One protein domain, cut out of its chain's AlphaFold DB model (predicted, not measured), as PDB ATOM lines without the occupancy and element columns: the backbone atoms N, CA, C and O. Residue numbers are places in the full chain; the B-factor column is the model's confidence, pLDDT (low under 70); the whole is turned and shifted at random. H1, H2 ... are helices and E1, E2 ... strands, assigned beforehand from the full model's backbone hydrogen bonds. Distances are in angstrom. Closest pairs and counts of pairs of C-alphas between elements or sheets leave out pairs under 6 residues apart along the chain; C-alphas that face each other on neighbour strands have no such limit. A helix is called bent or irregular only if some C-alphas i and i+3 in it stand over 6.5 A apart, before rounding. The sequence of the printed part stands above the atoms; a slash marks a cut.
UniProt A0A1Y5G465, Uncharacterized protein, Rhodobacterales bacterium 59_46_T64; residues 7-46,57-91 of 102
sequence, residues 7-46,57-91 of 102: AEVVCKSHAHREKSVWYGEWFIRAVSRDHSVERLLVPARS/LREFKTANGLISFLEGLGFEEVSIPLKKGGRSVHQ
ATOM      1  N   ALA A   7      15.434 -34.763 -72.814       83.62
ATOM      2  CA  ALA A   7      16.850 -35.104 -72.784       83.62
ATOM      3  C   ALA A   7      17.212 -35.790 -74.102       83.62
ATOM      4  O   ALA A   7      16.578 -36.763 -74.483       83.62
ATOM      5  N   GLU A   8      18.220 -35.300 -74.812       88.81
ATOM      6  CA  GLU A   8      18.747 -35.940 -76.010       88.81
ATOM      7  C   GLU A   8      20.149 -36.477 -75.730       88.81
ATOM      8  O   GLU A   8      21.064 -35.727 -75.379       88.81
ATOM      9  N   VAL A   9      20.316 -37.783 -75.907       91.75
ATOM     10  CA  VAL A   9      21.609 -38.460 -75.872       91.75
ATOM     11  C   VAL A   9      22.222 -38.390 -77.262       91.75
ATOM     12  O   VAL A   9      21.612 -38.825 -78.240       91.75
ATOM     13  N   VAL A  10      23.459 -37.910 -77.354       91.75
ATOM     14  CA  VAL A  10      24.208 -37.828 -78.612       91.75
ATOM     15  C   VAL A  10      25.451 -38.701 -78.533       91.75
ATOM     16  O   VAL A  10      26.230 -38.607 -77.587       91.75
ATOM     17  N   CYS A  11      25.658 -39.531 -79.552       94.56
ATOM     18  CA  CYS A  11      26.850 -40.358 -79.699       94.56
ATOM     19  C   CYS A  11      27.928 -39.604 -80.495       94.56
ATOM     20  O   CYS A  11      27.752 -39.297 -81.675       94.56
ATOM     21  N   LYS A  12      29.054 -39.284 -79.863       92.31
ATOM     22  CA  LYS A  12      30.148 -38.479 -80.430       92.31
ATOM     23  C   LYS A  12      31.118 -39.316 -81.275       92.31
ATOM     24  O   LYS A  12      31.695 -38.812 -82.241       92.31
ATOM     25  N   SER A  13      31.257 -40.600 -80.953       90.31
ATOM     26  CA  SER A  13      32.141 -41.562 -81.624       90.31
ATOM     27  C   SER A  13      31.416 -42.884 -81.872       90.31
ATOM     28  O   SER A  13      30.406 -43.159 -81.244       90.31
ATOM     29  N   HIS A  14      31.879 -43.701 -82.822       92.50
ATOM     30  CA  HIS A  14      31.253 -45.006 -83.049       92.50
ATOM     31  C   HIS A  14      31.476 -45.900 -81.823       92.50
ATOM     32  O   HIS A  14      32.621 -46.142 -81.434       92.50
ATOM     33  N   ALA A  15      30.388 -46.369 -81.218       95.06
ATOM     34  CA  ALA A  15      30.453 -47.248 -80.069       95.06
ATOM     35  C   ALA A  15      30.984 -48.621 -80.490       95.06
ATOM     36  O   ALA A  15      30.649 -49.140 -81.555       95.06
ATOM     37  N   HIS A  16      31.794 -49.223 -79.634       96.44
ATOM     38  CA  HIS A  16      32.336 -50.556 -79.834       96.44
ATOM     39  C   HIS A  16      32.100 -51.398 -78.588       96.44
ATOM     40  O   HIS A  16      31.935 -50.889 -77.478       96.44
ATOM     41  N   ARG A  17      32.058 -52.712 -78.783       96.06
ATOM     42  CA  ARG A  17      31.873 -53.664 -77.696       96.06
ATOM     43  C   ARG A  17      33.206 -54.306 -77.360       96.06
ATOM     44  O   ARG A  17      33.812 -54.933 -78.225       96.06
ATOM     45  N   GLU A  18      33.609 -54.210 -76.103       95.75
ATOM     46  CA  GLU A  18      34.728 -54.977 -75.562       95.75
ATOM     47  C   GLU A  18      34.203 -55.912 -74.471       95.75
ATOM     48  O   GLU A  18      33.536 -55.482 -73.524       95.75
ATOM     49  N   LYS A  19      34.467 -57.215 -74.631       90.88
ATOM     50  CA  LYS A  19      33.845 -58.288 -73.839       90.88
ATOM     51  C   LYS A  19      32.311 -58.156 -73.880       90.88
ATOM     52  O   LYS A  19      31.710 -58.380 -74.931       90.88
ATOM     53  N   SER A  20      31.701 -57.729 -72.775       90.50
ATOM     54  CA  SER A  20      30.252 -57.541 -72.615       90.50
ATOM     55  C   SER A  20      29.858 -56.089 -72.326       90.50
ATOM     56  O   SER A  20      28.726 -55.833 -71.927       90.50
ATOM     57  N   VAL A  21      30.777 -55.134 -72.502       93.12
ATOM     58  CA  VAL A  21      30.544 -53.714 -72.208       93.12
ATOM     59  C   VAL A  21      30.597 -52.903 -73.498       93.12
ATOM     60  O   VAL A  21      31.501 -53.063 -74.318       93.12
ATOM     61  N   TRP A  22      29.608 -52.027 -73.675       96.00
ATOM     62  CA  TRP A  22      29.595 -51.036 -74.747       96.00
ATOM     63  C   TRP A  22      30.356 -49.788 -74.316       96.00
ATOM     64  O   TRP A  22      29.959 -49.099 -73.369       96.00
ATOM     65  N   TYR A  23      31.424 -49.500 -75.048       96.31
ATOM     66  CA  TYR A  23      32.243 -48.305 -74.923       96.31
ATOM     67  C   TYR A  23      31.932 -47.345 -76.061       96.31
ATOM     68  O   TYR A  23      31.619 -47.748 -77.181       96.31
ATOM     69  N   GLY A  24      32.023 -46.059 -75.773       94.69
ATOM     70  CA  GLY A  24      31.720 -44.997 -76.719       94.69
ATOM     71  C   GLY A  24      31.891 -43.650 -76.048       94.69
ATOM     72  O   GLY A  24      32.388 -43.563 -74.930       94.69
ATOM     73  N   GLU A  25      31.489 -42.590 -76.729       94.50
ATOM     74  CA  GLU A  25      31.475 -41.253 -76.150       94.50
ATOM     75  C   GLU A  25      30.080 -40.680 -76.309       94.50
ATOM     76  O   GLU A  25      29.646 -40.404 -77.427       94.50
ATOM     77  N   TRP A  26      29.376 -40.512 -75.195       94.06
ATOM     78  CA  TRP A  26      28.045 -39.918 -75.180       94.06
ATOM     79  C   TRP A  26      28.020 -38.654 -74.340       94.06
ATOM     80  O   TRP A  26      28.734 -38.544 -73.346       94.06
ATOM     81  N   PHE A  27      27.158 -37.722 -74.714       90.06
ATOM     82  CA  PHE A  27      26.793 -36.577 -73.888       90.06
ATOM     83  C   PHE A  27      25.285 -36.349 -73.982       90.06
ATOM     84  O   PHE A  27      24.636 -36.832 -74.913       90.06
ATOM     85  N   ILE A  28      24.733 -35.628 -73.007       86.81
ATOM     86  CA  ILE A  28      23.301 -35.335 -72.934       86.81
ATOM     87  C   ILE A  28      23.087 -33.831 -73.079       86.81
ATOM     88  O   ILE A  28      23.791 -33.027 -72.460       86.81
ATOM     89  N   ARG A  29      22.086 -33.448 -73.866       82.75
ATOM     90  CA  ARG A  29      21.610 -32.066 -73.964       82.75
ATOM     91  C   ARG A  29      20.107 -31.999 -73.743       82.75
ATOM     92  O   ARG A  29      19.384 -32.876 -74.193       82.75
ATOM     93  N   ALA A  30      19.640 -30.969 -73.054       76.38
ATOM     94  CA  ALA A  30      18.224 -30.661 -72.988       76.38
ATOM     95  C   ALA A  30      17.819 -29.925 -74.271       76.38
ATOM     96  O   ALA A  30      18.440 -28.923 -74.638       76.38
ATOM     97  N   VAL A  31      16.792 -30.430 -74.946       71.06
ATOM     98  CA  VAL A  31      16.222 -29.853 -76.164       71.06
ATOM     99  C   VAL A  31      14.785 -29.406 -75.903       71.06
ATOM    100  O   VAL A  31      14.033 -30.071 -75.182       71.06
ATOM    101  N   SER A  32      14.401 -28.258 -76.457       65.69
ATOM    102  CA  SER A  32      12.996 -27.846 -76.543       65.69
ATOM    103  C   SER A  32      12.244 -28.667 -77.597       65.69
ATOM    104  O   SER A  32      12.841 -29.345 -78.432       65.69
ATOM    105  N   ARG A  33      10.908 -28.594 -77.573       61.69
ATOM    106  CA  ARG A  33      10.019 -29.377 -78.453       61.69
ATOM    107  C   ARG A  33      10.197 -29.077 -79.949       61.69
ATOM    108  O   ARG A  33       9.895 -29.919 -80.783       61.69
ATOM    109  N   ASP A  34      10.668 -27.882 -80.278       60.88
ATOM    110  CA  ASP A  34      10.995 -27.413 -81.628       60.88
ATOM    111  C   ASP A  34      12.486 -27.589 -81.978       60.88
ATOM    112  O   ASP A  34      12.930 -27.119 -83.022       60.88
ATOM    113  N   HIS A  35      13.267 -28.243 -81.108       57.38
ATOM    114  CA  HIS A  35      14.723 -28.383 -81.208       57.38
ATOM    115  C   HIS A  35      15.497 -27.050 -81.305       57.38
ATOM    116  O   HIS A  35      16.680 -27.065 -81.640       57.38
ATOM    117  N   SER A  36      14.870 -25.904 -81.003       51.53
ATOM    118  CA  SER A  36      15.490 -24.578 -81.160       51.53
ATOM    119  C   SER A  36      16.354 -24.152 -79.968       51.53
ATOM    120  O   SER A  36      17.263 -23.337 -80.126       51.53
ATOM    121  N   VAL A  37      16.115 -24.716 -78.778       51.88
ATOM    122  CA  VAL A  37      16.861 -24.409 -77.552       51.88
ATOM    123  C   VAL A  37      17.735 -25.597 -77.164       51.88
ATOM    124  O   VAL A  37      17.237 -26.619 -76.694       51.88
ATOM    125  N   GLU A  38      19.050 -25.434 -77.303       54.78
ATOM    126  CA  GLU A  38      20.060 -26.364 -76.796       54.78
ATOM    127  C   GLU A  38      20.528 -25.903 -75.407       54.78
ATOM    128  O   GLU A  38      21.338 -24.986 -75.282       54.78
ATOM    129  N   ARG A  39      20.037 -26.524 -74.328       59.16
ATOM    130  CA  ARG A  39      20.648 -26.362 -72.999       59.16
ATOM    131  C   ARG A  39      21.461 -27.605 -72.684       59.16
ATOM    132  O   ARG A  39      20.931 -28.640 -72.299       59.16
ATOM    133  N   LEU A  40      22.765 -27.526 -72.886       61.03
ATOM    134  CA  LEU A  40      23.674 -28.623 -72.573       61.03
ATOM    135  C   LEU A  40      23.656 -28.926 -71.065       61.03
ATOM    136  O   LEU A  40      23.760 -28.008 -70.250       61.03
ATOM    137  N   LEU A  41      23.531 -30.204 -70.686       60.78
ATOM    138  CA  LEU A  41      23.614 -30.600 -69.281       60.78
ATOM    139  C   LEU A  41      25.084 -30.588 -68.856       60.78
ATOM    140  O   LEU A  41      25.827 -31.552 -69.057       60.78
ATOM    141  N   VAL A  42      25.512 -29.467 -68.283       52.06
ATOM    142  CA  VAL A  42      26.801 -29.369 -67.602       52.06
ATOM    143  C   VAL A  42      26.678 -29.802 -66.141       52.06
ATOM    144  O   VAL A  42      25.706 -29.441 -65.474       52.06
ATOM    145  N   PRO A  43      27.652 -30.560 -65.604       49.09
ATOM    146  CA  PRO A  43      27.758 -30.737 -64.168       49.09
ATOM    147  C   PRO A  43      27.945 -29.367 -63.512       49.09
ATOM    148  O   PRO A  43      28.665 -28.513 -64.025       49.09
ATOM    149  N   ALA A  44      27.294 -29.172 -62.366       45.47
ATOM    150  CA  ALA A  44      27.060 -27.863 -61.763       45.47
ATOM    151  C   ALA A  44      28.313 -27.004 -61.506       45.47
ATOM    152  O   ALA A  44      28.157 -25.802 -61.326       45.47
ATOM    153  N   ARG A  45      29.533 -27.569 -61.476       46.72
ATOM    154  CA  ARG A  45      30.807 -26.829 -61.405       46.72
ATOM    155  C   ARG A  45      31.939 -27.664 -61.999       46.72
ATOM    156  O   ARG A  45      32.382 -28.626 -61.376       46.72
ATOM    157  N   SER A  46      32.455 -27.274 -63.159       43.09
ATOM    158  CA  SER A  46      33.812 -27.638 -63.575       43.09
ATOM    159  C   SER A  46      34.722 -26.475 -63.191       43.09
ATOM    160  O   SER A  46      34.938 -25.576 -63.995       43.09
ATOM    161  N   LEU A  57      31.057 -30.293 -70.710       66.06
ATOM    162  CA  LEU A  57      30.012 -31.303 -70.877       66.06
ATOM    163  C   LEU A  57      30.364 -32.584 -70.121       66.06
ATOM    164  O   LEU A  57      31.500 -33.055 -70.198       66.06
ATOM    165  N   ARG A  58      29.387 -33.177 -69.421       78.50
ATOM    166  CA  ARG A  58      29.575 -34.515 -68.853       78.50
ATOM    167  C   ARG A  58      29.587 -35.527 -69.994       78.50
ATOM    168  O   ARG A  58      28.554 -35.791 -70.603       78.50
ATOM    169  N   GLU A  59      30.759 -36.087 -70.262       87.69
ATOM    170  CA  GLU A  59      30.912 -37.200 -71.194       87.69
ATOM    171  C   GLU A  59      30.808 -38.544 -70.463       87.69
ATOM    172  O   GLU A  59      31.346 -38.727 -69.369       87.69
ATOM    173  N   PHE A  60      30.147 -39.506 -71.099       92.38
ATOM    174  CA  PHE A  60      30.025 -40.882 -70.635       92.38
ATOM    175  C   PHE A  60      30.841 -41.787 -71.553       92.38
ATOM    176  O   PHE A  60      30.678 -41.733 -72.771       92.38
ATOM    177  N   LYS A  61      31.718 -42.612 -70.965       94.31
ATOM    178  CA  LYS A  61      32.587 -43.537 -71.715       94.31
ATOM    179  C   LYS A  61      32.028 -44.959 -71.843       94.31
ATOM    180  O   LYS A  61      32.535 -45.757 -72.627       94.31
ATOM    181  N   THR A  62      30.977 -45.279 -71.087       95.38
ATOM    182  CA  THR A  62      30.301 -46.583 -71.115       95.38
ATOM    183  C   THR A  62      28.788 -46.407 -71.172       95.38
ATOM    184  O   THR A  62      28.242 -45.477 -70.573       95.38
ATOM    185  N   ALA A  63      28.106 -47.331 -71.854       94.38
ATOM    186  CA  ALA A  63      26.645 -47.360 -71.901       94.38
ATOM    187  C   ALA A  63      26.036 -47.485 -70.495       94.38
ATOM    188  O   ALA A  63      25.095 -46.775 -70.170       94.38
ATOM    189  N   ASN A  64      26.625 -48.314 -69.627       94.62
ATOM    190  CA  ASN A  64      26.144 -48.499 -68.255       94.62
ATOM    191  C   ASN A  64      26.182 -47.194 -67.450       94.62
ATOM    192  O   ASN A  64      25.210 -46.868 -66.779       94.62
ATOM    193  N   GLY A  65      27.267 -46.417 -67.554       93.00
ATOM    194  CA  GLY A  65      27.368 -45.134 -66.856       93.00
ATOM    195  C   GLY A  65      26.331 -44.115 -67.334       93.00
ATOM    196  O   GLY A  65      25.833 -43.324 -66.537       93.00
ATOM    197  N   LEU A  66      25.986 -44.154 -68.623       92.88
ATOM    198  CA  LEU A  66      24.920 -43.336 -69.195       92.88
ATOM    199  C   LEU A  66      23.532 -43.785 -68.706       92.88
ATOM    200  O   LEU A  66      22.729 -42.940 -68.319       92.88
ATOM    201  N   ILE A  67      23.268 -45.098 -68.687       94.06
ATOM    202  CA  ILE A  67      22.005 -45.679 -68.199       94.06
ATOM    203  C   ILE A  67      21.781 -45.303 -66.740       94.06
ATOM    204  O   ILE A  67      20.743 -44.737 -66.427       94.06
ATOM    205  N   SER A  68      22.762 -45.543 -65.864       92.69
ATOM    206  CA  SER A  68      22.645 -45.210 -64.439       92.69
ATOM    207  C   SER A  68      22.396 -43.721 -64.205       92.69
ATOM    208  O   SER A  68      21.712 -43.347 -63.263       92.69
ATOM    209  N   PHE A  69      22.945 -42.850 -65.057       89.75
ATOM    210  CA  PHE A  69      22.681 -41.421 -64.946       89.75
ATOM    211  C   PHE A  69      21.253 -41.052 -65.361       89.75
ATOM    212  O   PHE A  69      20.620 -40.261 -64.672       89.75
ATOM    213  N   LEU A  70      20.752 -41.600 -66.471       88.62
ATOM    214  CA  LEU A  70      19.383 -41.348 -66.934       88.62
ATOM    215  C   LEU A  70      18.343 -41.954 -65.982       88.62
ATOM    216  O   LEU A  70      17.347 -41.303 -65.677       88.62
ATOM    217  N   GLU A  71      18.600 -43.142 -65.445       91.44
ATOM    218  CA  GLU A  71      17.761 -43.750 -64.408       91.44
ATOM    219  C   GLU A  71      17.701 -42.858 -63.158       91.44
ATOM    220  O   GLU A  71      16.610 -42.514 -62.714       91.44
ATOM    221  N   GLY A  72      18.841 -42.329 -62.694       85.81
ATOM    222  CA  GLY A  72      18.880 -41.368 -61.586       85.81
ATOM    223  C   GLY A  72      18.179 -40.026 -61.858       85.81
ATOM    224  O   GLY A  72      17.926 -39.270 -60.921       85.81
ATOM    225  N   LEU A  73      17.858 -39.713 -63.121       83.00
ATOM    226  CA  LEU A  73      17.012 -38.574 -63.507       83.00
ATOM    227  C   LEU A  73      15.516 -38.930 -63.596       83.00
ATOM    228  O   LEU A  73      14.708 -38.033 -63.832       83.00
ATOM    229  N   GLY A  74      15.145 -40.200 -63.412       84.31
ATOM    230  CA  GLY A  74      13.768 -40.695 -63.469       84.31
ATOM    231  C   GLY A  74      13.337 -41.259 -64.826       84.31
ATOM    232  O   GLY A  74      12.142 -41.431 -65.054       84.31
ATOM    233  N   PHE A  75      14.264 -41.529 -65.755       86.19
ATOM    234  CA  PHE A  75      13.920 -42.185 -67.021       86.19
ATOM    235  C   PHE A  75      13.807 -43.705 -66.842       86.19
ATOM    236  O   PHE A  75      14.784 -44.367 -66.503       86.19
ATOM    237  N   GLU A  76      12.632 -44.259 -67.138       88.19
ATOM    238  CA  GLU A  76      12.359 -45.705 -67.065       88.19
ATOM    239  C   GLU A  76      12.876 -46.476 -68.288       88.19
ATOM    240  O   GLU A  76      13.276 -47.634 -68.188       88.19
ATOM    241  N   GLU A  77      12.881 -45.831 -69.455       89.19
ATOM    242  CA  GLU A  77      13.323 -46.418 -70.718       89.19
ATOM    243  C   GLU A  77      14.464 -45.595 -71.312       89.19
ATOM    244  O   GLU A  77      14.381 -44.370 -71.428       89.19
ATOM    245  N   VAL A  78      15.535 -46.276 -71.726       91.19
ATOM    246  CA  VAL A  78      16.731 -45.638 -72.279       91.19
ATOM    247  C   VAL A  78      17.100 -46.258 -73.623       91.19
ATOM    248  O   VAL A  78      17.554 -47.396 -73.700       91.19
ATOM    249  N   SER A  79      16.988 -45.469 -74.693       94.44
ATOM    250  CA  SER A  79      17.591 -45.782 -75.995       94.44
ATOM    251  C   SER A  79      18.993 -45.173 -76.112       94.44
ATOM    252  O   SER A  79      19.164 -43.979 -75.858       94.44
ATOM    253  N   ILE A  80      19.996 -45.967 -76.509       95.06
ATOM    254  CA  ILE A  80      21.395 -45.524 -76.646       95.06
ATOM    255  C   ILE A  80      21.823 -45.572 -78.119       95.06
ATOM    256  O   ILE A  80      21.870 -46.656 -78.707       95.06
ATOM    257  N   PRO A  81      22.197 -44.434 -78.731       96.19
ATOM    258  CA  PRO A  81      22.700 -44.416 -80.093       96.19
ATOM    259  C   PRO A  81      24.128 -44.966 -80.130       96.19
ATOM    260  O   PRO A  81      24.985 -44.518 -79.377       96.19
ATOM    261  N   LEU A  82      24.402 -45.917 -81.025       96.31
ATOM    262  CA  LEU A  82      25.724 -46.556 -81.138       96.31
ATOM    263  C   LEU A  82      26.577 -45.998 -82.285       96.31
ATOM    264  O   LEU A  82      27.789 -46.183 -82.324       96.31
ATOM    265  N   LYS A  83      25.955 -45.333 -83.261       96.94
ATOM    266  CA  LYS A  83      26.656 -44.761 -84.415       96.94
ATOM    267  C   LYS A  83      27.051 -43.319 -84.117       96.94
ATOM    268  O   LYS A  83      26.244 -42.573 -83.571       96.94
ATOM    269  N   LYS A  84      28.243 -42.907 -84.565       94.25
ATOM    270  CA  LYS A  84      28.686 -41.506 -84.523       94.25
ATOM    271  C   LYS A  84      27.616 -40.582 -85.117       94.25
ATOM    272  O   LYS A  84      27.119 -40.837 -86.209       94.25
ATOM    273  N   GLY A  85      27.285 -39.517 -84.394       91.19
ATOM    274  CA  GLY A  85      26.242 -38.553 -84.745       91.19
ATOM    275  C   GLY A  85      24.814 -39.025 -84.457       91.19
ATOM    276  O   GLY A  85      23.893 -38.224 -84.581       91.19
ATOM    277  N   GLY A  86      24.618 -40.287 -84.063       93.38
ATOM    278  CA  GLY A  86      23.317 -40.828 -83.688       93.38
ATOM    279  C   GLY A  86      22.756 -40.138 -82.450       93.38
ATOM    280  O   GLY A  86      23.506 -39.758 -81.544       93.38
ATOM    281  N   ARG A  87      21.431 -39.985 -82.424       92.31
ATOM    282  CA  ARG A  87      20.703 -39.275 -81.374       92.31
ATOM    283  C   ARG A  87      19.495 -40.084 -80.929       92.31
ATOM    284  O   ARG A  87      18.862 -40.739 -81.756       92.31
ATOM    285  N   SER A  88      19.182 -40.025 -79.646       92.25
ATOM    286  CA  SER A  88      17.925 -40.522 -79.091       92.25
ATOM    287  C   SER A  88      17.370 -39.490 -78.123       92.25
ATOM    288  O   SER A  88      18.123 -38.863 -77.381       92.25
ATOM    289  N   VAL A  89      16.054 -39.291 -78.173       88.62
ATOM    290  CA  VAL A  89      15.343 -38.333 -77.327       88.62
ATOM    291  C   VAL A  89      14.550 -39.103 -76.282       88.62
ATOM    292  O   VAL A  89      13.813 -40.030 -76.614       88.62
ATOM    293  N   HIS A  90      14.684 -38.680 -75.034       86.06
ATOM    294  CA  HIS A  90      14.021 -39.229 -73.867       86.06
ATOM    295  C   HIS A  90      13.103 -38.165 -73.280       86.06
ATOM    296  O   HIS A  90      13.490 -37.009 -73.074       86.06
ATOM    297  N   GLN A  91      11.870 -38.568 -73.002       82.56
ATOM    298  CA  GLN A  91      10.875 -37.733 -72.347       82.56
ATOM    299  C   GLN A  91      10.561 -38.358 -70.997       82.56
ATOM    300  O   GLN A  91      10.330 -39.563 -70.913       82.56
TER     301      GLN A  91
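Overview. This is residues 7 to 46 and 57 to 91 of the 102 residues of an uncharacterized protein of Rhodobacterales bacterium 59_46_T64 (UniProt A0A1Y5G465). One long, bent strand, E3, runs through a strongly twisted sheet as its spine, with short strands paired along both of its sides; the hairpin of E2 and E3 makes one end, E4 lies toward the other, and the single helix H1 packs on the sheet. The 75 printed residues hold E1, E2, E3, E4, E5, H1 and E6 in chain order; the branched sheet's neighbour pairs are antiparallel, and the class is mixed, helices and strands. The whole is compact, with a radius of gyration of the C-alphas of 12.2 A and spans of 38 by 28 by 23 A.

Along the chain. Find C-alpha 7 at (16.850, -35.104, -72.784); from there E1 runs 13.2 A to residue 11. E2 is residues 16 to 18, and E3, residues 21 to 31, covers 28.1 A and bends by 65 degrees at residue 24. Next come E4, residues 38 to 40, E5, residues 60 to 62, and H1, residues 63 to 71, 12.2 A long. E6, residues 87 to 90, ends at C-alpha 90, (14.021, -39.229, -73.867).

Arrangement. Look along E3: E1 and E2 lie on one side, E4 and E5 on the other. E2, E3 and E4 form a meander, each strand the antiparallel neighbour of the one before. Look for N 8 and O 29 at 2.8 A for E1 and E3, N 16 and O 23 at 2.9 A for E2 and E3, N 30 and O 39 at 2.8 A for E3 and E4, and N 60 and O 26 at 2.8 A for E3 and E5. On the other side of E1 from E3 is E6, with N 90 and O 7 at 2.8 A. H1 is on the sheet at a height of 6.6 A, over none of its strands; its closest C-alphas with E3 are Trp 22 and Ala 63, 5.5 A. In H1 every O i to N i+4 pair is within hydrogen-bond range.

Size, cuts and confidence. The farthest C-alphas, Lys 19 and Asp 34, are 39.2 A apart. Residues 47 to 56 are not printed; C-alphas 46 and 57 are 9.0 A apart across the cut. The link from H1 to E6, residues 72 to 86, is long. Model confidence is under 70 at residues 32 to 46 and 57.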